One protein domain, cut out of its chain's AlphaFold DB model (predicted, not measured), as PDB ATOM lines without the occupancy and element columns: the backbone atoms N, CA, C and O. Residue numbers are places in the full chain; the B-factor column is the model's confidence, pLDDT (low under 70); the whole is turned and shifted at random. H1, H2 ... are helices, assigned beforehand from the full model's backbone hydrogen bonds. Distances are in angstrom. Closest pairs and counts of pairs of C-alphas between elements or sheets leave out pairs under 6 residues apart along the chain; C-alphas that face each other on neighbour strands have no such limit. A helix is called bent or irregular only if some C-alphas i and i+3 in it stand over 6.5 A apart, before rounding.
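This is residues 2 to 45 and 67 to 121 of the 608 residues of the protein "Serine/threonine-kinase pknK domain protein" of Mycobacterium ulcerans str. Harvey (UniProt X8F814). A helical hairpin, long H5 with H6 folded back along it, has H3 packed on H5 residues 93 to 100; H2 leads from H3 toward H1 and little H4 at the far end. Residues 79 to 85 stick out. The 99 printed residues hold six named helices, H1 to H6, and no named strand: all helix, compact, radius of gyration of the C-alphas 13.7 A, spans 37 by 31 by 25 A.

H1, residues 2 to 12, begins at C-alpha 2 (31.516, 23.626, 58.543). H2 is residues 16 to 25, H3 33 to 40. H4, 72 to 75, is only just irregular, its end C-alphas 6.51 A apart. H5, 83 to 103, is 29.9 A long; H6, 107 to 116, ends at C-alpha 116 (36.067, 41.508, 40.750).

H1 touches H4, closest C-alphas Gly 3 and Asp 73, 4.5 A. H2 touches H3 at a steep 63 degrees, closest C-alphas Thr 25 and Ala 36, 5.6 A. H5 residues 93 to 100 touch H3, closest C-alphas Leu 93 and Leu 39, 6.1 A. The hairpin H5 and H6 touches at a shallow 15 degrees, opposite ways, closest C-alphas Ala 98 and Ala 110, 4.1 A. Every O i to N i+4 pair is within hydrogen-bond range in H1, H2, H3, H5 and H6; H4 is too short for one, and its 1 O i to N i+3 pair is not within range.

Residues 46 to 66 are cut out, C-alphas 45 and 67 being 16.1 A apart. Of the links printed whole, none is long. Residues 2 to 12 and 67 to 86, among others, have pLDDT under 70.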
ATOM      1  N   ILE A   2      32.424  22.854  57.651       39.76
ATOM      2  CA  ILE A   2      31.516  23.626  58.543       39.76
ATOM      3  C   ILE A   2      30.779  24.743  57.782       39.76
ATOM      4  O   ILE A   2      29.560  24.833  57.874       39.76
ATOM      5  N   GLY A   3      31.494  25.541  56.978       46.06
ATOM      6  CA  GLY A   3      30.876  26.610  56.182       46.06
ATOM      7  C   GLY A   3      29.869  26.101  55.147       46.06
ATOM      8  O   GLY A   3      28.786  26.658  55.040       46.06
ATOM      9  N   ASP A   4      30.174  24.996  54.457       46.76
ATOM     10  CA  ASP A   4      29.263  24.409  53.460       46.76
ATOM     11  C   ASP A   4      27.985  23.858  54.126       46.76
ATOM     12  O   ASP A   4      26.885  24.088  53.634       46.76
ATOM     13  N   PHE A   5      28.110  23.218  55.300       47.47
ATOM     14  CA  PHE A   5      26.965  22.718  56.074       47.47
ATOM     15  C   PHE A   5      26.079  23.846  56.621       47.47
ATOM     16  O   PHE A   5      24.853  23.724  56.621       47.47
ATOM     17  N   LEU A   6      26.684  24.944  57.093       48.54
ATOM     18  CA  LEU A   6      25.941  26.124  57.537       48.54
ATOM     19  C   LEU A   6      25.267  26.825  56.355       48.54
ATOM     20  O   LEU A   6      24.097  27.175  56.458       48.54
ATOM     21  N   ALA A   7      25.964  26.991  55.230       55.70
ATOM     22  CA  ALA A   7      25.402  27.616  54.040       55.70
ATOM     23  C   ALA A   7      24.215  26.812  53.493       55.70
ATOM     24  O   ALA A   7      23.165  27.396  53.244       55.70
ATOM     25  N   GLU A   8      24.334  25.489  53.356       55.05
ATOM     26  CA  GLU A   8      23.248  24.665  52.815       55.05
ATOM     27  C   GLU A   8      22.038  24.601  53.756       55.05
ATOM     28  O   GLU A   8      20.921  24.851  53.311       55.05
ATOM     29  N   ASN A   9      22.229  24.342  55.055       58.13
ATOM     30  CA  ASN A   9      21.093  24.178  55.970       58.13
ATOM     31  C   ASN A   9      20.446  25.503  56.380       58.13
ATOM     32  O   ASN A   9      19.221  25.578  56.482       58.13
ATOM     33  N   VAL A  10      21.241  26.553  56.621       61.23
ATOM     34  CA  VAL A  10      20.687  27.845  57.041       61.23
ATOM     35  C   VAL A  10      19.994  28.514  55.861       61.23
ATOM     36  O   VAL A  10      18.838  28.899  56.007       61.23
ATOM     37  N   LEU A  11      20.625  28.590  54.679       61.71
ATOM     38  CA  LEU A  11      20.001  29.249  53.524       61.71
ATOM     39  C   LEU A  11      18.750  28.505  53.037       61.71
ATOM     40  O   LEU A  11      17.799  29.162  52.631       61.71
ATOM     41  N   ALA A  12      18.705  27.167  53.132       67.64
ATOM     42  CA  ALA A  12      17.517  26.393  52.756       67.64
ATOM     43  C   ALA A  12      16.303  26.633  53.673       67.64
ATOM     44  O   ALA A  12      15.174  26.371  53.263       67.64
ATOM     45  N   SER A  13      16.519  27.123  54.899       72.59
ATOM     46  CA  SER A  13      15.448  27.424  55.863       72.59
ATOM     47  C   SER A  13      14.899  28.854  55.771       72.59
ATOM     48  O   SER A  13      13.903  29.167  56.424       72.59
ATOM     49  N   LEU A  14      15.545  29.729  54.994       71.28
ATOM     50  CA  LEU A  14      15.210  31.150  54.911       71.28
ATOM     51  C   LEU A  14      14.250  31.443  53.752       71.28
ATOM     52  O   LEU A  14      14.278  30.790  52.710       71.28
ATOM     53  N   GLU A  15      13.428  32.480  53.919       73.89
ATOM     54  CA  GLU A  15      12.593  33.003  52.836       73.89
ATOM     55  C   GLU A  15      13.465  33.506  51.667       73.89
ATOM     56  O   GLU A  15      14.535  34.080  51.917       73.89
ATOM     57  N   PRO A  16      13.017  33.368  50.402       72.84
ATOM     58  CA  PRO A  16      13.800  33.761  49.227       72.84
ATOM     59  C   PRO A  16      14.340  35.196  49.296       72.84
ATOM     60  O   PRO A  16      15.511  35.432  49.017       72.84
ATOM     61  N   GLU A  17      13.530  36.142  49.779       72.69
ATOM     62  CA  GLU A  17      13.922  37.550  49.920       72.69
ATOM     63  C   GLU A  17      15.044  37.774  50.945       72.69
ATOM     64  O   GLU A  17      15.786  38.756  50.862       72.69
ATOM     65  N   ILE A  18      15.147  36.911  51.961       72.99
ATOM     66  CA  ILE A  18      16.220  36.965  52.960       72.99
ATOM     67  C   ILE A  18      17.481  36.330  52.382       72.99
ATOM     68  O   ILE A  18      18.566  36.879  52.562       72.99
ATOM     69  N   VAL A  19      17.349  35.214  51.661       68.22
ATOM     70  CA  VAL A  19      18.475  34.582  50.962       68.22
ATOM     71  C   VAL A  19      19.097  35.560  49.968       68.22
ATOM     72  O   VAL A  19      20.312  35.751  49.997       68.22
ATOM     73  N   ASP A  20      18.286  36.240  49.158       71.50
ATOM     74  CA  ASP A  20      18.765  37.229  48.188       71.50
ATOM     75  C   ASP A  20      19.478  38.401  48.874       71.50
ATOM     76  O   ASP A  20      20.574  38.787  48.459       71.50
ATOM     77  N   PHE A  21      18.927  38.910  49.982       75.76
ATOM     78  CA  PHE A  21      19.579  39.947  50.783       75.76
ATOM     79  C   PHE A  21      20.923  39.476  51.358       75.76
ATOM     80  O   PHE A  21      21.928  40.179  51.244       75.76
ATOM     81  N   VAL A  22      20.976  38.283  51.959       72.90
ATOM     82  CA  VAL A  22      22.206  37.713  52.541       72.90
ATOM     83  C   VAL A  22      23.260  37.489  51.460       72.90
ATOM     84  O   VAL A  22      24.422  37.846  51.648       72.90
ATOM     85  N   LEU A  23      22.871  36.956  50.302       76.05
ATOM     86  CA  LEU A  23      23.789  36.742  49.188       76.05
ATOM     87  C   LEU A  23      24.328  38.070  48.645       76.05
ATOM     88  O   LEU A  23      25.542  38.193  48.482       76.05
ATOM     89  N   ALA A  24      23.468  39.073  48.440       80.18
ATOM     90  CA  ALA A  24      23.873  40.398  47.971       80.18
ATOM     91  C   ALA A  24      24.842  41.093  48.942       80.18
ATOM     92  O   ALA A  24      25.837  41.686  48.524       80.18
ATOM     93  N   THR A  25      24.583  40.972  50.245       79.54
ATOM     94  CA  THR A  25      25.373  41.612  51.307       79.54
ATOM     95  C   THR A  25      26.629  40.838  51.711       79.54
ATOM     96  O   THR A  25      27.505  41.407  52.355       79.54
ATOM     97  N   SER A  26      26.774  39.576  51.297       78.56
ATOM     98  CA  SER A  26      27.955  38.745  51.590       78.56
ATOM     99  C   SER A  26      29.198  39.056  50.743       78.56
ATOM    100  O   SER A  26      30.279  38.531  51.016       78.56
ATOM    101  N   ILE A  27      29.044  39.881  49.702       82.92
ATOM    102  CA  ILE A  27      30.088  40.197  48.719       82.92
ATOM    103  C   ILE A  27      31.231  41.051  49.306       82.92
ATOM    104  O   ILE A  27      32.392  40.665  49.135       82.92
ATOM    105  N   PRO A  28      30.978  42.196  49.973       81.11
ATOM    106  CA  PRO A  28      32.045  42.970  50.601       81.11
ATOM    107  C   PRO A  28      32.561  42.303  51.884       81.11
ATOM    108  O   PRO A  28      31.830  41.639  52.612       81.11
ATOM    109  N   GLU A  29      33.838  42.510  52.213       75.72
ATOM    110  CA  GLU A  29      34.422  42.004  53.469       75.72
ATOM    111  C   GLU A  29      33.890  42.728  54.703       75.72
ATOM    112  O   GLU A  29      33.862  42.156  55.794       75.72
ATOM    113  N   ARG A  30      33.484  43.986  54.527       76.96
ATOM    114  CA  ARG A  30      32.946  44.837  55.578       76.96
ATOM    115  C   ARG A  30      31.707  45.555  55.055       76.96
ATOM    116  O   ARG A  30      31.698  45.992  53.909       76.96
ATOM    117  N   ILE A  31      30.681  45.694  55.888       80.34
ATOM    118  CA  ILE A  31      29.390  46.248  55.475       80.34
ATOM    119  C   ILE A  31      28.822  47.226  56.506       80.34
ATOM    120  O   ILE A  31      29.026  47.071  57.710       80.34
ATOM    121  N   CYS A  32      28.108  48.244  56.031       84.49
ATOM    122  CA  CYS A  32      27.267  49.137  56.828       84.49
ATOM    123  C   CYS A  32      25.831  49.119  56.269       84.49
ATOM    124  O   CYS A  32      25.582  48.534  55.214       84.49
ATOM    125  N   ALA A  33      24.880  49.746  56.969       81.31
ATOM    126  CA  ALA A  33      23.475  49.754  56.550       81.31
ATOM    127  C   ALA A  33      23.274  50.363  55.149       81.31
ATOM    128  O   ALA A  33      22.515  49.817  54.348       81.31
ATOM    129  N   ASP A  34      23.997  51.435  54.828       85.42
ATOM    130  CA  ASP A  34      23.856  52.141  53.551       85.42
ATOM    131  C   ASP A  34      24.392  51.305  52.380       85.42
ATOM    132  O   ASP A  34      23.691  51.120  51.384       85.42
ATOM    133  N   LEU A  35      25.573  50.690  52.531       87.86
ATOM    134  CA  LEU A  35      26.120  49.763  51.533       87.86
ATOM    135  C   LEU A  35      25.227  48.524  51.358       87.86
ATOM    136  O   LEU A  35      25.024  48.064  50.235       87.86
ATOM    137  N   ALA A  36      24.662  47.990  52.445       85.46
ATOM    138  CA  ALA A  36      23.729  46.867  52.365       85.46
ATOM    139  C   ALA A  36      22.474  47.218  51.556       85.46
ATOM    140  O   ALA A  36      22.008  46.415  50.750       85.46
ATOM    141  N   SER A  37      21.963  48.434  51.744       86.22
ATOM    142  CA  SER A  37      20.789  48.947  51.035       86.22
ATOM    143  C   SER A  37      21.077  49.136  49.546       86.22
ATOM    144  O   SER A  37      20.300  48.683  48.705       86.22
ATOM    145  N   ALA A  38      22.245  49.701  49.218       86.10
ATOM    146  CA  ALA A  38      22.713  49.834  47.840       86.10
ATOM    147  C   ALA A  38      22.850  48.466  47.144       86.10
ATOM    148  O   ALA A  38      22.402  48.301  46.011       86.10
ATOM    149  N   LEU A  39      23.416  47.466  47.828       86.18
ATOM    150  CA  LEU A  39      23.604  46.116  47.286       86.18
ATOM    151  C   LEU A  39      22.291  45.356  47.085       86.18
ATOM    152  O   LEU A  39      22.125  44.686  46.069       86.18
ATOM    153  N   ALA A  40      21.364  45.462  48.035       81.40
ATOM    154  CA  ALA A  40      20.077  44.781  47.963       81.40
ATOM    155  C   ALA A  40      19.049  45.507  47.075       81.40
ATOM    156  O   ALA A  40      17.979  44.958  46.831       81.40
ATOM    157  N   GLN A  41      19.352  46.727  46.609       77.12
ATOM    158  CA  GLN A  41      18.410  47.622  45.915       77.12
ATOM    159  C   GLN A  41      17.123  47.872  46.720       77.12
ATOM    160  O   GLN A  41      16.043  48.072  46.166       77.12
ATOM    161  N   VAL A  42      17.238  47.862  48.048       65.95
ATOM    162  CA  VAL A  42      16.137  48.146  48.974       65.95
ATOM    163  C   VAL A  42      16.327  49.576  49.483       65.95
ATOM    164  O   VAL A  42      17.468  49.948  49.773       65.95
ATOM    165  N   PRO A  43      15.262  50.393  49.613       48.84
ATOM    166  CA  PRO A  43      15.367  51.687  50.274       48.84
ATOM    167  C   PRO A  43      16.022  51.489  51.640       48.84
ATOM    168  O   PRO A  43      15.549  50.672  52.436       48.84
ATOM    169  N   GLY A  44      17.130  52.193  51.888       44.20
ATOM    170  CA  GLY A  44      17.806  52.109  53.177       44.20
ATOM    171  C   GLY A  44      16.861  52.473  54.313       44.20
ATOM    172  O   GLY A  44      15.823  53.087  54.052       44.20
ATOM    173  N   PRO A  45      17.165  52.070  55.558       42.22
ATOM    174  CA  PRO A  45      16.288  52.315  56.688       42.22
ATOM    175  C   PRO A  45      16.177  53.825  56.916       42.22
ATOM    176  O   PRO A  45      16.895  54.416  57.720       42.22
ATOM    177  N   LEU A  67      32.176  50.400  58.746       53.42
ATOM    178  CA  LEU A  67      31.994  49.090  58.129       53.42
ATOM    179  C   LEU A  67      32.338  47.963  59.129       53.42
ATOM    180  O   LEU A  67      33.438  47.928  59.696       53.42
ATOM    181  N   VAL A  68      31.420  47.011  59.304       58.54
ATOM    182  CA  VAL A  68      31.563  45.833  60.181       58.54
ATOM    183  C   VAL A  68      31.994  44.621  59.356       58.54
ATOM    184  O   VAL A  68      31.384  44.340  58.330       58.54
ATOM    185  N   SER A  69      33.038  43.905  59.788       56.93
ATOM    186  CA  SER A  69      33.558  42.726  59.078       56.93
ATOM    187  C   SER A  69      32.587  41.541  59.116       56.93
ATOM    188  O   SER A  69      32.043  41.222  60.174       56.93
ATOM    189  N   LEU A  70      32.414  40.855  57.984       52.64
ATOM    190  CA  LEU A  70      31.572  39.660  57.871       52.64
ATOM    191  C   LEU A  70      32.372  38.358  58.099       52.64
ATOM    192  O   LEU A  70      33.514  38.261  57.640       52.64
ATOM    193  N   PRO A  71      31.789  37.329  58.754       50.47
ATOM    194  CA  PRO A  71      32.415  36.014  58.893       50.47
ATOM    195  C   PRO A  71      32.689  35.338  57.530       50.47
ATOM    196  O   PRO A  71      31.877  35.465  56.610       50.47
ATOM    197  N   PRO A  72      33.797  34.589  57.374       47.78
ATOM    198  CA  PRO A  72      34.214  34.007  56.091       47.78
ATOM    199  C   PRO A  72      33.292  32.899  55.540       47.78
ATOM    200  O   PRO A  72      33.318  32.640  54.336       47.78
ATOM    201  N   ASP A  73      32.463  32.268  56.377       49.90
ATOM    202  CA  ASP A  73      31.704  31.055  56.030       49.90
ATOM    203  C   ASP A  73      30.539  31.268  55.042       49.90
ATOM    204  O   ASP A  73      30.067  30.314  54.433       49.90
ATOM    205  N   VAL A  74      30.106  32.511  54.803       50.18
ATOM    206  CA  VAL A  74      28.924  32.822  53.965       50.18
ATOM    207  C   VAL A  74      29.217  32.741  52.445       50.18
ATOM    208  O   VAL A  74      28.321  32.888  51.621       50.18
ATOM    209  N   ARG A  75      30.466  32.478  52.021       49.54
ATOM    210  CA  ARG A  75      30.917  32.711  50.626       49.54
ATOM    211  C   ARG A  75      30.837  31.519  49.646       49.54
ATOM    212  O   ARG A  75      31.207  31.696  48.485       49.54
ATOM    213  N   ARG A  76      30.394  30.311  50.032       46.18
ATOM    214  CA  ARG A  76      30.500  29.097  49.174       46.18
ATOM    215  C   ARG A  76      29.163  28.387  48.909       46.18
ATOM    216  O   ARG A  76      28.693  27.655  49.762       46.18
ATOM    217  N   VAL A  77      28.604  28.524  47.695       45.42
ATOM    218  CA  VAL A  77      27.556  27.629  47.133       45.42
ATOM    219  C   VAL A  77      27.723  27.544  45.600       45.42
ATOM    220  O   VAL A  77      27.929  28.577  44.959       45.42
ATOM    221  N   SER A  78      27.675  26.349  44.982       36.82
ATOM    222  CA  SER A  78      27.913  26.141  43.529       36.82
ATOM    223  C   SER A  78      27.062  25.032  42.881       36.82
ATOM    224  O   SER A  78      27.131  23.890  43.317       36.82
ATOM    225  N   ALA A  79      26.388  25.332  41.753       33.06
ATOM    226  CA  ALA A  79      25.831  24.352  40.795       33.06
ATOM    227  C   ALA A  79      25.892  24.858  39.319       33.06
ATOM    228  O   ALA A  79      25.897  26.075  39.115       33.06
ATOM    229  N   PRO A  80      25.955  23.984  38.279       40.21
ATOM    230  CA  PRO A  80      26.600  24.301  36.985       40.21
ATOM    231  C   PRO A  80      25.847  25.193  35.962       40.21
ATOM    232  O   PRO A  80      26.484  26.128  35.477       40.21
ATOM    233  N   PRO A  81      24.548  25.020  35.618       37.48
ATOM    234  CA  PRO A  81      23.883  25.888  34.624       37.48
ATOM    235  C   PRO A  81      23.491  27.262  35.192       37.48
ATOM    236  O   PRO A  81      23.328  28.233  34.458       37.48
ATOM    237  N   ALA A  82      23.399  27.367  36.521       47.26
ATOM    238  CA  ALA A  82      23.161  28.614  37.242       47.26
ATOM    239  C   ALA A  82      24.390  29.544  37.260       47.26
ATOM    240  O   ALA A  82      24.260  30.712  37.622       47.26
ATOM    241  N   ARG A  83      25.580  29.066  36.857       48.65
ATOM    242  CA  ARG A  83      26.835  29.828  36.969       48.65
ATOM    243  C   ARG A  83      26.854  31.111  36.149       48.65
ATOM    244  O   ARG A  83      27.313  32.103  36.686       48.65
ATOM    245  N   ALA A  84      26.351  31.121  34.912       51.28
ATOM    246  CA  ALA A  84      26.446  32.302  34.041       51.28
ATOM    247  C   ALA A  84      25.492  33.439  34.461       51.28
ATOM    248  O   ALA A  84      25.883  34.601  34.533       51.28
ATOM    249  N   ARG A  85      24.236  33.112  34.808       54.41
ATOM    250  CA  ARG A  85      23.307  34.107  35.380       54.41
ATOM    251  C   ARG A  85      23.791  34.593  36.745       54.41
ATOM    252  O   ARG A  85      23.747  35.789  37.016       54.41
ATOM    253  N   ARG A  86      24.315  33.686  37.578       64.45
ATOM    254  CA  ARG A  86      24.890  34.042  38.880       64.45
ATOM    255  C   ARG A  86      26.182  34.849  38.737       64.45
ATOM    256  O   ARG A  86      26.391  35.745  39.540       64.45
ATOM    257  N   SER A  87      27.014  34.610  37.720       73.15
ATOM    258  CA  SER A  87      28.235  35.392  37.491       73.15
ATOM    259  C   SER A  87      27.915  36.820  37.072       73.15
ATOM    260  O   SER A  87      28.538  37.737  37.590       73.15
ATOM    261  N   ALA A  88      26.916  37.026  36.205       78.44
ATOM    262  CA  ALA A  88      26.458  38.369  35.844       78.44
ATOM    263  C   ALA A  88      25.869  39.117  37.054       78.44
ATOM    264  O   ALA A  88      26.207  40.274  37.285       78.44
ATOM    265  N   ALA A  89      25.052  38.442  37.871       82.85
ATOM    266  CA  ALA A  89      24.505  39.025  39.096       82.85
ATOM    267  C   ALA A  89      25.606  39.385  40.114       82.85
ATOM    268  O   ALA A  89      25.604  40.480  40.668       82.85
ATOM    269  N   VAL A  90      26.585  38.498  40.319       85.15
ATOM    270  CA  VAL A  90      27.733  38.746  41.207       85.15
ATOM    271  C   VAL A  90      28.604  39.889  40.682       85.15
ATOM    272  O   VAL A  90      28.999  40.754  41.462       85.15
ATOM    273  N   ALA A  91      28.856  39.949  39.373       88.72
ATOM    274  CA  ALA A  91      29.585  41.053  38.759       88.72
ATOM    275  C   ALA A  91      28.859  42.393  38.964       88.72
ATOM    276  O   ALA A  91      29.489  43.382  39.333       88.72
ATOM    277  N   GLN A  92      27.530  42.416  38.818       89.53
ATOM    278  CA  GLN A  92      26.733  43.615  39.065       89.53
ATOM    279  C   GLN A  92      26.784  44.054  40.536       89.53
ATOM    280  O   GLN A  92      26.929  45.243  40.804       89.53
ATOM    281  N   LEU A  93      26.726  43.119  41.490       89.95
ATOM    282  CA  LEU A  93      26.878  43.426  42.918       89.95
ATOM    283  C   LEU A  93      28.261  44.008  43.229       89.95
ATOM    284  O   LEU A  93      28.370  44.998  43.951       89.95
ATOM    285  N   HIS A  94      29.317  43.438  42.643       93.08
ATOM    286  CA  HIS A  94      30.654  44.010  42.737       93.08
ATOM    287  C   HIS A  94      30.712  45.418  42.133       93.08
ATOM    288  O   HIS A  94      31.273  46.304  42.766       93.08
ATOM    289  N   ARG A  95      30.083  45.666  40.978       94.24
ATOM    290  CA  ARG A  95      30.024  47.006  40.373       94.24
ATOM    291  C   ARG A  95      29.315  48.016  41.282       94.24
ATOM    292  O   ARG A  95      29.829  49.112  41.480       94.24
ATOM    293  N   THR A  96      28.176  47.645  41.866       94.02
ATOM    294  CA  THR A  96      27.439  48.499  42.811       94.02
ATOM    295  C   THR A  96      28.272  48.804  44.056       94.02
ATOM    296  O   THR A  96      28.371  49.963  44.450       94.02
ATOM    297  N   ALA A  97      28.925  47.792  44.641       93.06
ATOM    298  CA  ALA A  97      29.855  48.005  45.749       93.06
ATOM    299  C   ALA A  97      31.000  48.941  45.351       93.06
ATOM    300  O   ALA A  97      31.340  49.834  46.117       93.06
ATOM    301  N   ALA A  98      31.580  48.754  44.162       94.27
ATOM    302  CA  ALA A  98      32.700  49.551  43.679       94.27
ATOM    303  C   ALA A  98      32.343  51.043  43.598       94.27
ATOM    304  O   ALA A  98      33.073  51.872  44.133       94.27
ATOM    305  N   LEU A  99      31.194  51.365  42.994       95.45
ATOM    306  CA  LEU A  99      30.693  52.739  42.880       95.45
ATOM    307  C   LEU A  99      30.395  53.352  44.252       95.45
ATOM    308  O   LEU A  99      30.867  54.448  44.542       95.45
ATOM    309  N   TRP A 100      29.692  52.619  45.121       94.83
ATOM    310  CA  TRP A 100      29.382  53.093  46.472       94.83
ATOM    311  C   TRP A 100      30.659  53.353  47.282       94.83
ATOM    312  O   TRP A 100      30.795  54.389  47.923       94.83
ATOM    313  N   LEU A 101      31.631  52.439  47.228       92.14
ATOM    314  CA  LEU A 101      32.904  52.579  47.938       92.14
ATOM    315  C   LEU A 101      33.728  53.758  47.410       92.14
ATOM    316  O   LEU A 101      34.362  54.443  48.210       92.14
ATOM    317  N   LYS A 102      33.708  54.022  46.096       91.86
ATOM    318  CA  LYS A 102      34.368  55.198  45.510       91.86
ATOM    319  C   LYS A 102      33.726  56.496  46.003       91.86
ATOM    320  O   LYS A 102      34.457  57.386  46.412       91.86
ATOM    321  N   GLU A 103      32.396  56.570  46.047       91.78
ATOM    322  CA  GLU A 103      31.654  57.734  46.563       91.78
ATOM    323  C   GLU A 103      31.925  58.014  48.055       91.78
ATOM    324  O   GLU A 103      31.755  59.136  48.520       91.78
ATOM    325  N   HIS A 104      32.385  57.009  48.808       88.77
ATOM    326  CA  HIS A 104      32.695  57.114  50.239       88.77
ATOM    327  C   HIS A 104      34.208  57.129  50.536       88.77
ATOM    328  O   HIS A 104      34.629  56.738  51.633       88.77
ATOM    329  N   ASP A 105      35.039  57.530  49.567       84.45
ATOM    330  CA  ASP A 105      36.501  57.640  49.692       84.45
ATOM    331  C   ASP A 105      37.171  56.335  50.175       84.45
ATOM    332  O   ASP A 105      38.062  56.317  51.032       84.45
ATOM    333  N   ARG A 106      36.700  55.182  49.683       85.72
ATOM    334  CA  ARG A 106      37.272  53.849  49.953       85.72
ATOM    335  C   ARG A 106      37.892  53.264  48.690       85.72
ATOM    336  O   ARG A 106      37.530  52.173  48.252       85.72
ATOM    337  N   LEU A 107      38.861  53.978  48.119       86.47
ATOM    338  CA  LEU A 107      39.445  53.645  46.818       86.47
ATOM    339  C   LEU A 107      39.984  52.209  46.725       86.47
ATOM    340  O   LEU A 107      39.725  51.524  45.738       86.47
ATOM    341  N   HIS A 108      40.718  51.730  47.735       85.63
ATOM    342  CA  HIS A 108      41.309  50.387  47.684       85.63
ATOM    343  C   HIS A 108      40.246  49.292  47.520       85.63
ATOM    344  O   HIS A 108      40.397  48.381  46.702       85.63
ATOM    345  N   ASP A 109      39.158  49.406  48.281       88.51
ATOM    346  CA  ASP A 109      38.045  48.466  48.218       88.51
ATOM    347  C   ASP A 109      37.250  48.670  46.922       88.51
ATOM    348  O   ASP A 109      36.904  47.692  46.260       88.51
ATOM    349  N   ALA A 110      37.043  49.920  46.494       92.27
ATOM    350  CA  ALA A 110      36.390  50.240  45.227       92.27
ATOM    351  C   ALA A 110      37.101  49.581  44.033       92.27
ATOM    352  O   ALA A 110      36.462  48.901  43.232       92.27
ATOM    353  N   VAL A 111      38.432  49.688  43.961       91.49
ATOM    354  CA  VAL A 111      39.249  49.051  42.917       91.49
ATOM    355  C   VAL A 111      39.168  47.527  42.996       91.49
ATOM    356  O   VAL A 111      38.986  46.868  41.972       91.49
ATOM    357  N   LYS A 112      39.245  46.943  44.200       90.88
ATOM    358  CA  LYS A 112      39.092  45.490  44.393       90.88
ATOM    359  C   LYS A 112      37.743  44.999  43.862       90.88
ATOM    360  O   LYS A 112      37.692  43.972  43.185       90.88
ATOM    361  N   HIS A 113      36.667  45.732  44.139       93.38
ATOM    362  CA  HIS A 113      35.333  45.404  43.652       93.38
ATOM    363  C   HIS A 113      35.184  45.640  42.139       93.38
ATOM    364  O   HIS A 113      34.614  44.784  41.472       93.38
ATOM    365  N   ALA A 114      35.748  46.704  41.560       93.65
ATOM    366  CA  ALA A 114      35.722  46.932  40.110       93.65
ATOM    367  C   ALA A 114      36.442  45.813  39.331       93.65
ATOM    368  O   ALA A 114      35.902  45.265  38.367       93.65
ATOM    369  N   LEU A 115      37.612  45.377  39.812       93.66
ATOM    370  CA  LEU A 115      38.334  44.236  39.242       93.66
ATOM    371  C   LEU A 115      37.541  42.927  39.375       93.66
ATOM    372  O   LEU A 115      37.460  42.157  38.420       93.66
ATOM    373  N   ALA A 116      36.910  42.685  40.529       91.04
ATOM    374  CA  ALA A 116      36.067  41.508  40.750       91.04
ATOM    375  C   ALA A 116      34.763  41.525  39.927       91.04
ATOM    376  O   ALA A 116      34.227  40.465  39.607       91.04
ATOM    377  N   ALA A 117      34.281  42.709  39.531       92.48
ATOM    378  CA  ALA A 117      33.183  42.868  38.578       92.48
ATOM    379  C   ALA A 117      33.588  42.537  37.128       92.48
ATOM    380  O   ALA A 117      32.726  42.495  36.252       92.48
ATOM    381  N   GLY A 118      34.880  42.314  36.859       90.68
ATOM    382  CA  GLY A 118      35.402  42.147  35.506       90.68
ATOM    383  C   GLY A 118      35.503  43.460  34.727       90.68
ATOM    384  O   GLY A 118      35.586  43.417  33.502       90.68
ATOM    385  N   ASP A 119      35.511  44.610  35.413       93.82
ATOM    386  CA  ASP A 119      35.632  45.938  34.808       93.82
ATOM    387  C   ASP A 119      36.941  46.632  35.232       93.82
ATOM    388  O   ASP A 119      36.962  47.490  36.119       93.82
ATOM    389  N   PRO A 120      38.079  46.253  34.624       92.65
ATOM    390  CA  PRO A 120      39.354  46.886  34.921       92.65
ATOM    391  C   PRO A 120      39.458  48.321  34.388       92.65
ATOM    392  O   PRO A 120      40.337  49.043  34.842       92.65
ATOM    393  N   ALA A 121      38.607  48.738  33.441       93.66
ATOM    394  CA  ALA A 121      38.602  50.115  32.947       93.66
ATOM    395  C   ALA A 121      38.057  51.058  34.024       93.66
ATOM    396  O   ALA A 121      38.734  52.014  34.380       93.66
TER     397      ALA A 121